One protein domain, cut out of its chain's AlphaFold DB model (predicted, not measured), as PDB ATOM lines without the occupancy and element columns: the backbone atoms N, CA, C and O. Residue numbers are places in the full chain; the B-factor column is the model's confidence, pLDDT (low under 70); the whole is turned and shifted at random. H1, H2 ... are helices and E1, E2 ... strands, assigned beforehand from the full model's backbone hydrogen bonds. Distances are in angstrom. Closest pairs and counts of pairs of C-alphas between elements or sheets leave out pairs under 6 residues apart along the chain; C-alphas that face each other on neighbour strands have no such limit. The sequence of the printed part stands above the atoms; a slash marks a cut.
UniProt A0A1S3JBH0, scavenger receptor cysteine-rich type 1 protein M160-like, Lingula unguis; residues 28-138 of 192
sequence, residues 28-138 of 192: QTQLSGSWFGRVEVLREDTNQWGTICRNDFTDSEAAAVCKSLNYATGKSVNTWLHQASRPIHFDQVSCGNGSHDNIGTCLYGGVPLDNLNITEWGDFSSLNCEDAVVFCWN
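This is residues 28 to 138 of the 192 residues of the protein "scavenger receptor cysteine-rich type 1 protein M160-like" of Lingula unguis (UniProt A0A1S3JBH0). With little regular structure, this is a strongly twisted, branched sheet of six strands curled round H1. The 111 printed residues, 43 in named elements, run E1 E2 E3 H1 E4 E5 H2 E6: mixed class, mixed sheet. The whole is compact, radius of gyration of the C-alphas 12.6 A, spanning 37 by 29 by 24 A.

Find C-alpha 28 at (-31.492, 10.916, 12.819), beginning E1, residues 28 to 31. Then come E2, 36 to 43, 21.2 A long; E3, 48 to 52; H1, 59 to 68, 14.0 A; E4, 73 to 76; E5, 88 to 90; H2, 124 to 127; and E6, 133 to 137, ending at (-14.045, 5.698, 18.553).

Look at E2: E1 lies on one side, E3 and E6 on the other, each antiparallel to it, with N 30 and O 40, N 41 and O 50 at 2.9 A, and N 37 and O 134 at 3.0 A, within hydrogen-bond range. E1 E2 E3 is a meander, two antiparallel hairpins in a row. E4 is antiparallel to E6, N 75 and O 135 at 2.9 A; E5 is parallel to E3, N 89 and O 51 at 2.8 A. H1, with every O i to N i+4 pair within range, touches E4, closest C-alphas Ala 63 and Gly 74, 4.1 A. H2, too short for such a pair, only grazes the sheet.

The printed part has no cut. Links E4 to E5 and E5 to H2 are long. Residues 80 to 85, 98 and 118 to 127 have pLDDT under 70.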
ATOM      1  N   GLN A  28     -32.118  11.997  12.054       88.75
ATOM      2  CA  GLN A  28     -31.492  10.916  12.819       88.75
ATOM      3  C   GLN A  28     -30.297  10.377  12.041       88.75
ATOM      4  O   GLN A  28     -30.294  10.397  10.817       88.75
ATOM      5  N   THR A  29     -29.282   9.874  12.727       90.50
ATOM      6  CA  THR A  29     -28.035   9.374  12.155       90.50
ATOM      7  C   THR A  29     -27.791   7.946  12.619       90.50
ATOM      8  O   THR A  29     -28.021   7.608  13.779       90.50
ATOM      9  N   GLN A  30     -27.290   7.108  11.720       91.06
ATOM     10  CA  GLN A  30     -26.778   5.780  12.040       91.06
ATOM     11  C   GLN A  30     -25.601   5.424  11.132       91.06
ATOM     12  O   GLN A  30     -25.353   6.077  10.114       91.06
ATOM     13  N   LEU A  31     -24.907   4.345  11.481       89.38
ATOM     14  CA  LEU A  31     -23.914   3.716  10.618       89.38
ATOM     15  C   LEU A  31     -24.406   2.352  10.146       89.38
ATOM     16  O   LEU A  31     -25.120   1.649  10.857       89.38
ATOM     17  N   SER A  32     -23.946   1.933   8.967       86.75
ATOM     18  CA  SER A  32     -24.195   0.572   8.468       86.75
ATOM     19  C   SER A  32     -23.555  -0.533   9.332       86.75
ATOM     20  O   SER A  32     -23.864  -1.708   9.149       86.75
ATOM     21  N   GLY A  33     -22.626  -0.176  10.223       81.06
ATOM     22  CA  GLY A  33     -21.988  -1.054  11.207       81.06
ATOM     23  C   GLY A  33     -21.887  -0.356  12.566       81.06
ATOM     24  O   GLY A  33     -22.269   0.796  12.692       81.06
ATOM     25  N   SER A  34     -21.401  -1.035  13.605       80.06
ATOM     26  CA  SER A  34     -21.527  -0.518  14.979       80.06
ATOM     27  C   SER A  34     -20.681   0.729  15.274       80.06
ATOM     28  O   SER A  34     -21.164   1.645  15.916       80.06
ATOM     29  N   TRP A  35     -19.438   0.771  14.798       83.81
ATOM     30  CA  TRP A  35     -18.455   1.849  15.043       83.81
ATOM     31  C   TRP A  35     -17.718   2.248  13.757       83.81
ATOM     32  O   TRP A  35     -16.896   3.154  13.736       83.81
ATOM     33  N   PHE A  36     -18.003   1.552  12.663       87.25
ATOM     34  CA  PHE A  36     -17.447   1.799  11.347       87.25
ATOM     35  C   PHE A  36     -18.524   1.488  10.322       87.25
ATOM     36  O   PHE A  36     -19.186   0.447  10.403       87.25
ATOM     37  N   GLY A  37     -18.687   2.364   9.344       88.25
ATOM     38  CA  GLY A  37     -19.630   2.121   8.271       88.25
ATOM     39  C   GLY A  37     -19.996   3.369   7.497       88.25
ATOM     40  O   GLY A  37     -19.527   4.474   7.769       88.25
ATOM     41  N   ARG A  38     -20.849   3.149   6.503       90.56
ATOM     42  CA  ARG A  38     -21.486   4.211   5.735       90.56
ATOM     43  C   ARG A  38     -22.346   5.065   6.661       90.56
ATOM     44  O   ARG A  38     -23.073   4.505   7.481       90.56
ATOM     45  N   VAL A  39     -22.275   6.382   6.492       92.00
ATOM     46  CA  VAL A  39     -23.132   7.341   7.194       92.00
ATOM     47  C   VAL A  39     -24.514   7.327   6.564       92.00
ATOM     48  O   VAL A  39     -24.664   7.539   5.360       92.00
ATOM     49  N   GLU A  40     -25.525   7.088   7.387       91.31
ATOM     50  CA  GLU A  40     -26.918   7.096   6.976       91.31
ATOM     51  C   GLU A  40     -27.690   8.086   7.839       91.31
ATOM     52  O   GLU A  40     -27.505   8.135   9.055       91.31
ATOM     53  N   VAL A  41     -28.562   8.862   7.204       90.06
ATOM     54  CA  VAL A  41     -29.371   9.885   7.864       90.06
ATOM     55  C   VAL A  41     -30.846   9.712   7.520       90.06
ATOM     56  O   VAL A  41     -31.208   9.558   6.350       90.06
ATOM     57  N   LEU A  42     -31.695   9.684   8.542       87.19
ATOM     58  CA  LEU A  42     -33.142   9.659   8.415       87.19
ATOM     59  C   LEU A  42     -33.637  11.089   8.387       87.19
ATOM     60  O   LEU A  42     -33.399  11.849   9.320       87.19
ATOM     61  N   ARG A  43     -34.365  11.419   7.333       82.94
ATOM     62  CA  ARG A  43     -35.149  12.641   7.271       82.94
ATOM     63  C   ARG A  43     -36.499  12.421   7.925       82.94
ATOM     64  O   ARG A  43     -37.225  11.525   7.498       82.94
ATOM     65  N   GLU A  44     -36.865  13.244   8.897       79.31
ATOM     66  CA  GLU A  44     -38.166  13.114   9.561       79.31
ATOM     67  C   GLU A  44     -39.345  13.478   8.652       79.31
ATOM     68  O   GLU A  44     -40.385  12.826   8.690       79.31
ATOM     69  N   ASP A  45     -39.179  14.481   7.789       77.50
ATOM     70  CA  ASP A  45     -40.250  14.994   6.932       77.50
ATOM     71  C   ASP A  45     -40.718  13.981   5.873       77.50
ATOM     72  O   ASP A  45     -41.904  13.897   5.553       77.50
ATOM     73  N   THR A  46     -39.785  13.183   5.353       79.38
ATOM     74  CA  THR A  46     -40.042  12.119   4.369       79.38
ATOM     75  C   THR A  46     -40.050  10.722   4.985       79.38
ATOM     76  O   THR A  46     -40.451   9.763   4.323       79.38
ATOM     77  N   ASN A  47     -39.603  10.590   6.239       85.38
ATOM     78  CA  ASN A  47     -39.321   9.323   6.912       85.38
ATOM     79  C   ASN A  47     -38.483   8.363   6.042       85.38
ATOM     80  O   ASN A  47     -38.699   7.146   6.021       85.38
ATOM     81  N   GLN A  48     -37.547   8.924   5.274       86.69
ATOM     82  CA  GLN A  48     -36.700   8.189   4.347       86.69
ATOM     83  C   GLN A  48     -35.250   8.245   4.808       86.69
ATOM     84  O   GLN A  48     -34.699   9.317   5.059       86.69
ATOM     85  N   TRP A  49     -34.610   7.083   4.864       89.50
ATOM     86  CA  TRP A  49     -33.173   7.007   5.057       89.50
ATOM     87  C   TRP A  49     -32.419   7.290   3.759       89.50
ATOM     88  O   TRP A  49     -32.738   6.719   2.715       89.50
ATOM     89  N   GLY A  50     -31.368   8.088   3.869       88.62
ATOM     90  CA  GLY A  50     -30.433   8.393   2.796       88.62
ATOM     91  C   GLY A  50     -29.001   8.449   3.305       88.62
ATOM     92  O   GLY A  50     -28.723   8.081   4.448       88.62
ATOM     93  N   THR A  51     -28.090   8.874   2.444       89.69
ATOM     94  CA  THR A  51     -26.651   8.956   2.711       89.69
ATOM     95  C   THR A  51     -26.154  10.392   2.580       89.69
ATOM     96  O   THR A  51     -26.884  11.287   2.146       89.69
ATOM     97  N   ILE A  52     -24.909  10.624   2.991       89.88
ATOM     98  CA  ILE A  52     -24.206  11.889   2.775       89.88
ATOM     99  C   ILE A  52     -23.147  11.659   1.701       89.88
ATOM    100  O   ILE A  52     -22.415  10.672   1.756       89.88
ATOM    101  N   CYS A  53     -23.061  12.567   0.736       88.81
ATOM    102  CA  CYS A  53     -22.026  12.564  -0.287       88.81
ATOM    103  C   CYS A  53     -20.633  12.739   0.344       88.81
ATOM    104  O   CYS A  53     -20.424  13.615   1.180       88.81
ATOM    105  N   ARG A  54     -19.654  11.923  -0.066       88.75
ATOM    106  CA  ARG A  54     -18.284  11.986   0.466       88.75
ATOM    107  C   ARG A  54     -17.449  13.147  -0.074       88.75
ATOM    108  O   ARG A  54     -16.352  13.373   0.437       88.75
ATOM    109  N   ASN A  55     -17.879  13.809  -1.148       85.94
ATOM    110  CA  ASN A  55     -17.117  14.921  -1.715       85.94
ATOM    111  C   ASN A  55     -17.021  16.034  -0.671       85.94
ATOM    112  O   ASN A  55     -18.030  16.414  -0.084       85.94
ATOM    113  N   ASP A  56     -15.799  16.494  -0.414       86.75
ATOM    114  CA  ASP A  56     -15.475  17.474   0.626       86.75
ATOM    115  C   ASP A  56     -15.896  17.077   2.059       86.75
ATOM    116  O   ASP A  56     -15.833  17.898   2.968       86.75
ATOM    117  N   PHE A  57     -16.244  15.804   2.298       91.00
ATOM    118  CA  PHE A  57     -16.543  15.273   3.629       91.00
ATOM    119  C   PHE A  57     -15.240  14.998   4.393       91.00
ATOM    120  O   PHE A  57     -14.504  14.042   4.106       91.00
ATOM    121  N   THR A  58     -14.927  15.846   5.370       92.62
ATOM    122  CA  THR A  58     -13.653  15.821   6.097       92.62
ATOM    123  C   THR A  58     -13.765  15.116   7.452       92.62
ATOM    124  O   THR A  58     -14.815  14.605   7.848       92.62
ATOM    125  N   ASP A  59     -12.654  15.086   8.193       93.31
ATOM    126  CA  ASP A  59     -12.630  14.591   9.572       93.31
ATOM    127  C   ASP A  59     -13.522  15.422  10.513       93.31
ATOM    128  O   ASP A  59     -13.991  14.896  11.520       93.31
ATOM    129  N   SER A  60     -13.799  16.691  10.189       94.31
ATOM    130  CA  SER A  60     -14.703  17.531  10.981       94.31
ATOM    131  C   SER A  60     -16.145  17.026  10.934       94.31
ATOM    132  O   SER A  60     -16.795  16.923  11.977       94.31
ATOM    133  N   GLU A  61     -16.641  16.674   9.745       94.50
ATOM    134  CA  GLU A  61     -17.974  16.092   9.567       94.50
ATOM    135  C   GLU A  61     -18.033  14.683  10.168       94.50
ATOM    136  O   GLU A  61     -18.996  14.339  10.855       94.50
ATOM    137  N   ALA A  62     -16.974  13.886   9.993       94.31
ATOM    138  CA  ALA A  62     -16.881  12.562  10.600       94.31
ATOM    139  C   ALA A  62     -16.948  12.616  12.133       94.31
ATOM    140  O   ALA A  62     -17.669  11.830  12.749       94.31
ATOM    141  N   ALA A  63     -16.236  13.559  12.754       93.00
ATOM    142  CA  ALA A  63     -16.287  13.762  14.195       93.00
ATOM    143  C   ALA A  63     -17.700  14.143  14.659       93.00
ATOM    144  O   ALA A  63     -18.178  13.581  15.644       93.00
ATOM    145  N   ALA A  64     -18.398  15.026  13.938       93.44
ATOM    146  CA  ALA A  64     -19.776  15.400  14.263       93.44
ATOM    147  C   ALA A  64     -20.746  14.206  14.158       93.44
ATOM    148  O   ALA A  64     -21.572  14.006  15.052       93.44
ATOM    149  N   VAL A  65     -20.617  13.360  13.125       93.56
ATOM    150  CA  VAL A  65     -21.385  12.103  13.004       93.56
ATOM    151  C   VAL A  65     -21.126  11.190  14.201       93.56
ATOM    152  O   VAL A  65     -22.066  10.728  14.842       93.56
ATOM    153  N   CYS A  66     -19.862  10.956  14.545       91.88
ATOM    154  CA  CYS A  66     -19.506  10.051  15.632       91.88
ATOM    155  C   CYS A  66     -19.975  10.561  16.999       91.88
ATOM    156  O   CYS A  66     -20.526   9.786  17.780       91.88
ATOM    157  N   LYS A  67     -19.869  11.868  17.260       90.06
ATOM    158  CA  LYS A  67     -20.440  12.480  18.466       90.06
ATOM    159  C   LYS A  67     -21.964  12.362  18.524       90.06
ATOM    160  O   LYS A  67     -22.503  12.075  19.590       90.06
ATOM    161  N   SER A  68     -22.650  12.455  17.379       89.94
ATOM    162  CA  SER A  68     -24.104  12.210  17.291       89.94
ATOM    163  C   SER A  68     -24.481  10.801  17.754       89.94
ATOM    164  O   SER A  68     -25.576  10.594  18.264       89.94
ATOM    165  N   LEU A  69     -23.564   9.845  17.594       89.19
ATOM    166  CA  LEU A  69     -23.705   8.437  17.965       89.19
ATOM    167  C   LEU A  69     -23.068   8.110  19.324       89.19
ATOM    168  O   LEU A  69     -22.882   6.940  19.652       89.19
ATOM    169  N   ASN A  70     -22.750   9.136  20.121       87.69
ATOM    170  CA  ASN A  70     -22.166   9.014  21.455       87.69
ATOM    171  C   ASN A  70     -20.749   8.396  21.475       87.69
ATOM    172  O   ASN A  70     -20.349   7.774  22.461       87.69
ATOM    173  N   TYR A  71     -19.983   8.592  20.400       88.25
ATOM    174  CA  TYR A  71     -18.532   8.394  20.385       88.25
ATOM    175  C   TYR A  71     -17.801   9.711  20.654       88.25
ATOM    176  O   TYR A  71     -18.300  10.787  20.334       88.25
ATOM    177  N   ALA A  72     -16.585   9.644  21.195       89.69
ATOM    178  CA  ALA A  72     -15.800  10.850  21.454       89.69
ATOM    179  C   ALA A  72     -15.398  11.592  20.166       89.69
ATOM    180  O   ALA A  72     -15.364  12.824  20.153       89.69
ATOM    181  N   THR A  73     -15.051  10.860  19.100       90.56
ATOM    182  CA  THR A  73     -14.639  11.446  17.817       90.56
ATOM    183  C   THR A  73     -14.670  10.425  16.667       90.56
ATOM    184  O   THR A  73     -15.033   9.261  16.856       90.56
ATOM    185  N   GLY A  74     -14.310  10.879  15.463       90.62
ATOM    186  CA  GLY A  74     -14.336  10.102  14.232       90.62
ATOM    187  C   GLY A  74     -13.381  10.590  13.146       90.62
ATOM    188  O   GLY A  74     -12.847  11.694  13.218       90.62
ATOM    189  N   LYS A  75     -13.186   9.754  12.122       92.19
ATOM    190  CA  LYS A  75     -12.397  10.034  10.910       92.19
ATOM    191  C   LYS A  75     -13.190   9.660   9.675       92.19
ATOM    192  O   LYS A  75     -13.888   8.639   9.687       92.19
ATOM    193  N   SER A  76     -13.042  10.445   8.611       92.75
ATOM    194  CA  SER A  76     -13.578  10.047   7.316       92.75
ATOM    195  C   SER A  76     -12.687   8.961   6.713       92.75
ATOM    196  O   SER A  76     -11.458   8.981   6.819       92.75
ATOM    197  N   VAL A  77     -13.313   7.947   6.121       88.75
ATOM    198  CA  VAL A  77     -12.615   6.801   5.545       88.75
ATOM    199  C   VAL A  77     -12.818   6.796   4.044       88.75
ATOM    200  O   VAL A  77     -13.924   6.639   3.535       88.75
ATOM    201  N   ASN A  78     -11.710   6.903   3.319       82.19
ATOM    202  CA  ASN A  78     -11.704   6.751   1.874       82.19
ATOM    203  C   ASN A  78     -11.698   5.257   1.520       82.19
ATOM    204  O   ASN A  78     -10.645   4.625   1.419       82.19
ATOM    205  N   THR A  79     -12.889   4.688   1.370       75.69
ATOM    206  CA  THR A  79     -13.086   3.299   0.957       75.69
ATOM    207  C   THR A  79     -14.199   3.203  -0.076       75.69
ATOM    208  O   THR A  79     -15.147   3.982  -0.060       75.69
ATOM    209  N   TRP A  80     -14.085   2.220  -0.963       65.81
ATOM    210  CA  TRP A  80     -15.092   1.899  -1.969       65.81
ATOM    211  C   TRP A  80     -16.118   0.942  -1.350       65.81
ATOM    212  O   TRP A  80     -16.157  -0.247  -1.669       65.81
ATOM    213  N   LEU A  81     -16.917   1.425  -0.392       62.12
ATOM    214  CA  LEU A  81     -18.064   0.667   0.115       62.12
ATOM    215  C   LEU A  81     -19.251   0.876  -0.833       62.12
ATOM    216  O   LEU A  81     -20.170   1.636  -0.550       62.12
ATOM    217  N   HIS A  82     -19.230   0.194  -1.981       51.03
ATOM    218  CA  HIS A  82     -20.355   0.210  -2.914       51.03
ATOM    219  C   HIS A  82     -21.542  -0.567  -2.340       51.03
ATOM    220  O   HIS A  82     -21.607  -1.792  -2.440       51.03
ATOM    221  N   GLN A  83     -22.512   0.149  -1.782       54.31
ATOM    222  CA  GLN A  83     -23.865  -0.361  -1.570       54.31
ATOM    223  C   GLN A  83     -24.863   0.756  -1.879       54.31
ATOM    224  O   GLN A  83     -25.502   1.316  -0.994       54.31
ATOM    225  N   ALA A  84     -24.988   1.067  -3.169       56.72
ATOM    226  CA  ALA A  84     -26.009   1.971  -3.672       56.72
ATOM    227  C   ALA A  84     -27.390   1.310  -3.535       56.72
ATOM    228  O   ALA A  84     -27.848   0.590  -4.421       56.72
ATOM    229  N   SER A  85     -28.046   1.516  -2.395       68.00
ATOM    230  CA  SER A  85     -29.484   1.253  -2.260       68.00
ATOM    231  C   SER A  85     -30.254   2.427  -1.659       68.00
ATOM    232  O   SER A  85     -31.485   2.387  -1.660       68.00
ATOM    233  N   ARG A  86     -29.566   3.433  -1.109       79.62
ATOM    234  CA  ARG A  86     -30.182   4.602  -0.478       79.62
ATOM    235  C   ARG A  86     -29.854   5.858  -1.290       79.62
ATOM    236  O   ARG A  86     -28.758   5.925  -1.842       79.62
ATOM    237  N   PRO A  87     -30.791   6.812  -1.407       84.69
ATOM    238  CA  PRO A  87     -30.522   8.087  -2.059       84.69
ATOM    239  C   PRO A  87     -29.516   8.900  -1.242       84.69
ATOM    240  O   PRO A  87     -29.472   8.786  -0.017       84.69
ATOM    241  N   ILE A  88     -28.746   9.751  -1.912       84.19
ATOM    242  CA  ILE A  88     -27.937  10.768  -1.240       84.19
ATOM    243  C   ILE A  88     -28.884  11.898  -0.828       84.19
ATOM    244  O   ILE A  88     -29.499  12.522  -1.689       84.19
ATOM    245  N   HIS A  89     -28.999  12.152   0.475       86.38
ATOM    246  CA  HIS A  89     -29.843  13.225   1.015       86.38
ATOM    247  C   HIS A  89     -29.130  14.569   1.057       86.38
ATOM    248  O   HIS A  89     -29.781  15.601   0.925       86.38
ATOM    249  N   PHE A  90     -27.811  14.558   1.257       86.44
ATOM    250  CA  PHE A  90     -27.031  15.773   1.463       86.44
ATOM    251  C   PHE A  90     -25.690  15.731   0.741       86.44
ATOM    252  O   PHE A  90     -24.999  14.708   0.740       86.44
ATOM    253  N   ASP A  91     -25.290  16.886   0.222       84.88
ATOM    254  CA  ASP A  91     -23.926  17.217  -0.166       84.88
ATOM    255  C   ASP A  91     -23.463  18.496   0.554       84.88
ATOM    256  O   ASP A  91     -24.233  19.119   1.292       84.88
ATOM    257  N   GLN A  92     -22.180  18.845   0.399       86.19
ATOM    258  CA  GLN A  92     -21.608  20.100   0.915       86.19
ATOM    259  C   GLN A  92     -21.887  20.351   2.409       86.19
ATOM    260  O   GLN A  92     -22.133  21.483   2.838       86.19
ATOM    261  N   VAL A  93     -21.858  19.284   3.209       90.00
ATOM    262  CA  VAL A  93     -22.005  19.380   4.663       90.00
ATOM    263  C   VAL A  93     -20.728  19.975   5.241       90.00
ATOM    264  O   VAL A  93     -19.634  19.498   4.950       90.00
ATOM    265  N   SER A  94     -20.861  21.017   6.060       91.69
ATOM    266  CA  SER A  94     -19.730  21.715   6.666       91.69
ATOM    267  C   SER A  94     -19.930  21.914   8.163       91.69
ATOM    268  O   SER A  94     -20.784  22.682   8.612       91.69
ATOM    269  N   CYS A  95     -19.095  21.246   8.948       91.69
ATOM    270  CA  CYS A  95     -19.080  21.286  10.406       91.69
ATOM    271  C   CYS A  95     -17.952  22.181  10.966       91.69
ATOM    272  O   CYS A  95     -17.697  22.177  12.176       91.69
ATOM    273  N   GLY A  96     -17.266  22.965  10.125       82.19
ATOM    274  CA  GLY A  96     -16.181  23.863  10.541       82.19
ATOM    275  C   GLY A  96     -14.996  23.121  11.177       82.19
ATOM    276  O   GLY A  96     -14.659  22.015  10.769       82.19
ATOM    277  N   ASN A  97     -14.358  23.691  12.205       75.69
ATOM    278  CA  ASN A  97     -13.211  23.078  12.906       75.69
ATOM    279  C   ASN A  97     -13.613  21.933  13.871       75.69
ATOM    280  O   ASN A  97     -12.995  21.771  14.922       75.69
ATOM    281  N   GLY A  98     -14.686  21.188  13.581       64.38
ATOM    282  CA  GLY A  98     -15.173  20.099  14.439       64.38
ATOM    283  C   GLY A  98     -15.767  20.561  15.779       64.38
ATOM    284  O   GLY A  98     -15.847  19.776  16.725       64.38
ATOM    285  N   SER A  99     -16.175  21.833  15.882       71.19
ATOM    286  CA  SER A  99     -16.815  22.396  17.085       71.19
ATOM    287  C   SER A  99     -18.248  21.913  17.291       71.19
ATOM    288  O   SER A  99     -18.791  22.082  18.376       71.19
ATOM    289  N   HIS A 100     -18.871  21.358  16.255       81.50
ATOM    290  CA  HIS A 100     -20.218  20.818  16.339       81.50
ATOM    291  C   HIS A 100     -20.185  19.466  17.059       81.50
ATOM    292  O   HIS A 100     -19.323  18.619  16.795       81.50
ATOM    293  N   ASP A 101     -21.121  19.278  17.986       83.25
ATOM    294  CA  ASP A 101     -21.268  18.029  18.739       83.25
ATOM    295  C   ASP A 101     -22.256  17.059  18.083       83.25
ATOM    296  O   ASP A 101     -22.397  15.920  18.518       83.25
ATOM    297  N   ASN A 102     -22.920  17.491  17.010       88.06
ATOM    298  CA  ASN A 102     -23.872  16.680  16.270       88.06
ATOM    299  C   ASN A 102     -23.900  17.101  14.793       88.06
ATOM    300  O   ASN A 102     -23.827  18.295  14.488       88.06
ATOM    301  N   ILE A 103     -24.031  16.138  13.879       91.00
ATOM    302  CA  ILE A 103     -24.067  16.389  12.432       91.00
ATOM    303  C   ILE A 103     -25.259  17.276  12.037       91.00
ATOM    304  O   ILE A 103     -25.114  18.146  11.186       91.00
ATOM    305  N   GLY A 104     -26.385  17.171  12.752       89.25
ATOM    306  CA  GLY A 104     -27.573  18.008  12.575       89.25
ATOM    307  C   GLY A 104     -27.398  19.475  12.980       89.25
ATOM    308  O   GLY A 104     -28.278  20.292  12.743       89.25
ATOM    309  N   THR A 105     -26.266  19.851  13.580       89.06
ATOM    310  CA  THR A 105     -25.950  21.264  13.875       89.06
ATOM    311  C   THR A 105     -25.006  21.897  12.856       89.06
ATOM    312  O   THR A 105     -24.701  23.082  12.961       89.06
ATOM    313  N   CYS A 106     -24.543  21.123  11.873       91.25
ATOM    314  CA  CYS A 106     -23.664  21.614  10.824       91.25
ATOM    315  C   CYS A 106     -24.419  22.449   9.779       91.25
ATOM    316  O   CYS A 106     -25.650  22.529   9.771       91.25
ATOM    317  N   LEU A 107     -23.662  23.086   8.887       89.56
ATOM    318  CA  LEU A 107     -24.212  23.813   7.749       89.56
ATOM    319  C   LEU A 107     -24.353  22.883   6.546       89.56
ATOM    320  O   LEU A 107     -23.469  22.075   6.269       89.56
ATOM    321  N   TYR A 108     -25.440  23.050   5.808       87.88
ATOM    322  CA  TYR A 108     -25.786  22.280   4.620       87.88
ATOM    323  C   TYR A 108     -25.985  23.276   3.482       87.88
ATOM    324  O   TYR A 108     -26.821  24.174   3.591       87.88
ATOM    325  N   GLY A 109     -25.134  23.223   2.451       83.69
ATOM    326  CA  GLY A 109     -25.107  24.263   1.411       83.69
ATOM    327  C   GLY A 109     -24.837  25.676   1.962       83.69
ATOM    328  O   GLY A 109     -25.261  26.673   1.381       83.69
ATOM    329  N   GLY A 110     -24.176  25.774   3.122       86.75
ATOM    330  CA  GLY A 110     -23.861  27.040   3.793       86.75
ATOM    331  C   GLY A 110     -24.960  27.616   4.698       86.75
ATOM    332  O   GLY A 110     -24.763  28.702   5.243       86.75
ATOM    333  N   VAL A 111     -26.081  26.915   4.908       86.88
ATOM    334  CA  VAL A 111     -27.165  27.344   5.815       86.88
ATOM    335  C   VAL A 111     -27.479  26.287   6.887       86.88
ATOM    336  O   VAL A 111     -27.191  25.110   6.676       86.88
ATOM    337  N   PRO A 112     -28.045  26.663   8.052       88.38
ATOM    338  CA  PRO A 112     -28.530  25.691   9.039       88.38
ATOM    339  C   PRO A 112     -29.653  24.808   8.479       88.38
ATOM    340  O   PRO A 112     -30.464  25.303   7.694       88.38
ATOM    341  N   LEU A 113     -29.749  23.551   8.937       85.00
ATOM    342  CA  LEU A 113     -30.762  22.580   8.480       85.00
ATOM    343  C   LEU A 113     -32.194  23.111   8.525       85.00
ATOM    344  O   LEU A 113     -32.909  23.005   7.535       85.00
ATOM    345  N   ASP A 114     -32.591  23.745   9.629       84.12
ATOM    346  CA  ASP A 114     -33.951  24.283   9.797       84.12
ATOM    347  C   ASP A 114     -34.307  25.371   8.764       84.12
ATOM    348  O   ASP A 114     -35.480  25.627   8.498       84.12
ATOM    349  N   ASN A 115     -33.294  26.023   8.181       85.19
ATOM    350  CA  ASN A 115     -33.448  27.069   7.170       85.19
ATOM    351  C   ASN A 115     -33.194  26.555   5.746       85.19
ATOM    352  O   ASN A 115     -33.242  27.339   4.793       85.19
ATOM    353  N   LEU A 116     -32.885  25.267   5.586       80.69
ATOM    354  CA  LEU A 116     -32.628  24.671   4.286       80.69
ATOM    355  C   LEU A 116     -33.949  24.573   3.517       80.69
ATOM    356  O   LEU A 116     -34.903  23.939   3.965       80.69
ATOM    357  N   ASN A 117     -34.033  25.215   2.350       70.81
ATOM    358  CA  ASN A 117     -35.273  25.240   1.583       70.81
ATOM    359  C   ASN A 117     -35.566  23.854   0.987       70.81
ATOM    360  O   ASN A 117     -34.836  23.365   0.121       70.81
ATOM    361  N   ILE A 118     -36.643  23.215   1.462       58.44
ATOM    362  CA  ILE A 118     -36.815  21.764   1.324       58.44
ATOM    363  C   ILE A 118     -37.122  21.289  -0.110       58.44
ATOM    364  O   ILE A 118     -37.009  20.113  -0.456       58.44
ATOM    365  N   THR A 119     -37.424  22.227  -1.002       52.56
ATOM    366  CA  THR A 119     -37.724  21.952  -2.410       52.56
ATOM    367  C   THR A 119     -36.495  21.635  -3.270       52.56
ATOM    368  O   THR A 119     -36.665  21.190  -4.400       52.56
ATOM    369  N   GLU A 120     -35.277  21.826  -2.748       49.50
ATOM    370  CA  GLU A 120     -33.996  21.466  -3.383       49.50
ATOM    371  C   GLU A 120     -33.233  20.389  -2.596       49.50
ATOM    372  O   GLU A 120     -32.009  20.311  -2.645       49.50
ATOM    373  N   TRP A 121     -33.940  19.495  -1.897       60.81
ATOM    374  CA  TRP A 121     -33.343  18.222  -1.480       60.81
ATOM    375  C   TRP A 121     -33.288  17.345  -2.721       60.81
ATOM    376  O   TRP A 121     -34.125  16.466  -2.936       60.81
ATOM    377  N   GLY A 122     -32.400  17.749  -3.623       52.16
ATOM    378  CA  GLY A 122     -32.259  17.183  -4.939       52.16
ATOM    379  C   GLY A 122     -31.913  15.716  -4.807       52.16
ATOM    380  O   GLY A 122     -31.186  15.303  -3.908       52.16
ATOM    381  N   ASP A 123     -32.435  14.925  -5.731       54.81
ATOM    382  CA  ASP A 123     -31.910  13.598  -5.969       54.81
ATOM    383  C   ASP A 123     -30.462  13.751  -6.462       54.81
ATOM    384  O   ASP A 123     -30.189  13.892  -7.655       54.81
ATOM    385  N   PHE A 124     -29.518  13.794  -5.520       62.38
ATOM    386  CA  PHE A 124     -28.093  13.931  -5.796       62.38
ATOM    387  C   PHE A 124     -27.497  12.629  -6.363       62.38
ATOM    388  O   PHE A 124     -26.284  12.532  -6.553       62.38
ATOM    389  N   SER A 125     -28.326  11.629  -6.696       58.06
ATOM    390  CA  SER A 125     -27.885  10.407  -7.377       58.06
ATOM    391  C   SER A 125     -27.172  10.679  -8.709       58.06
ATOM    392  O   SER A 125     -26.373   9.853  -9.148       58.06
ATOM    393  N   SER A 126     -27.380  11.849  -9.330       58.34
ATOM    394  CA  SER A 126     -26.676  12.265 -10.548       58.34
ATOM    395  C   SER A 126     -25.296  12.901 -10.320       58.34
ATOM    396  O   SER A 126     -24.617  13.204 -11.302       58.34
ATOM    397  N   LEU A 127     -24.852  13.131  -9.074       63.16
ATOM    398  CA  LEU A 127     -23.589  13.840  -8.789       63.16
ATOM    399  C   LEU A 127     -22.310  13.011  -8.986       63.16
ATOM    400  O   LEU A 127     -21.222  13.534  -8.753       63.16
ATOM    401  N   ASN A 128     -22.396  11.741  -9.405       73.19
ATOM    402  CA  ASN A 128     -21.264  10.799  -9.348       73.19
ATOM    403  C   ASN A 128     -20.571  10.826  -7.971       73.19
ATOM    404  O   ASN A 128     -19.345  10.746  -7.880       73.19
ATOM    405  N   CYS A 129     -21.353  11.002  -6.906       80.69
ATOM    406  CA  CYS A 129     -20.831  11.023  -5.555       80.69
ATOM    407  C   CYS A 129     -21.001   9.657  -4.894       80.69
ATOM    408  O   CYS A 129     -21.984   8.954  -5.121       80.69
ATOM    409  N   GLU A 130     -20.021   9.291  -4.081       85.25
ATOM    410  CA  GLU A 130     -20.053   8.086  -3.262       85.25
ATOM    411  C   GLU A 130     -20.462   8.424  -1.837       85.25
ATOM    412  O   GLU A 130     -20.300   9.562  -1.394       85.25
ATOM    413  N   ASP A 131     -20.939   7.428  -1.102       88.56
ATOM    414  CA  ASP A 131     -21.362   7.633   0.275       88.56
ATOM    415  C   ASP A 131     -20.166   7.892   1.200       88.56
ATOM    416  O   ASP A 131     -19.125   7.230   1.123       88.56
ATOM    417  N   ALA A 132     -20.338   8.834   2.123       91.81
ATOM    418  CA  ALA A 132     -19.403   9.062   3.207       91.81
ATOM    419  C   ALA A 132     -19.350   7.834   4.125       91.81
ATOM    420  O   ALA A 132     -20.371   7.257   4.513       91.81
ATOM    421  N   VAL A 133     -18.135   7.445   4.500       91.81
ATOM    422  CA  VAL A 133     -17.866   6.349   5.432       91.81
ATOM    423  C   VAL A 133     -17.065   6.919   6.581       91.81
ATOM    424  O   VAL A 133     -16.105   7.660   6.362       91.81
ATOM    425  N   VAL A 134     -17.446   6.562   7.803       92.56
ATOM    426  CA  VAL A 134     -16.754   7.017   9.005       92.56
ATOM    427  C   VAL A 134     -16.299   5.849   9.851       92.56
ATOM    428  O   VAL A 134     -16.843   4.742   9.810       92.56
ATOM    429  N   PHE A 135     -15.276   6.144  10.629       89.62
ATOM    430  CA  PHE A 135     -14.759   5.314  11.690       89.62
ATOM    431  C   PHE A 135     -14.869   6.109  12.988       89.62
ATOM    432  O   PHE A 135     -14.288   7.191  13.074       89.62
ATOM    433  N   CYS A 136     -15.610   5.596  13.964       89.62
ATOM    434  CA  CYS A 136     -15.876   6.228  15.251       89.62
ATOM    435  C   CYS A 136     -15.157   5.496  16.380       89.62
ATOM    436  O   CYS A 136     -15.068   4.268  16.376       89.62
ATOM    437  N   TRP A 137     -14.665   6.256  17.357       89.12
ATOM    438  CA  TRP A 137     -14.045   5.698  18.553       89.12
ATOM    439  C   TRP A 137     -14.154   6.638  19.751       89.12
ATOM    440  O   TRP A 137     -14.334   7.853  19.621       89.12
ATOM    441  N   ASN A 138     -14.033   6.062  20.938       88.69
ATOM    442  CA  ASN A 138     -13.785   6.775  22.177       88.69
ATOM    443  C   ASN A 138     -12.286   6.897  22.424       88.69
ATOM    444  O   ASN A 138     -11.475   6.236  21.790       88.69
TER     445      ASN A 138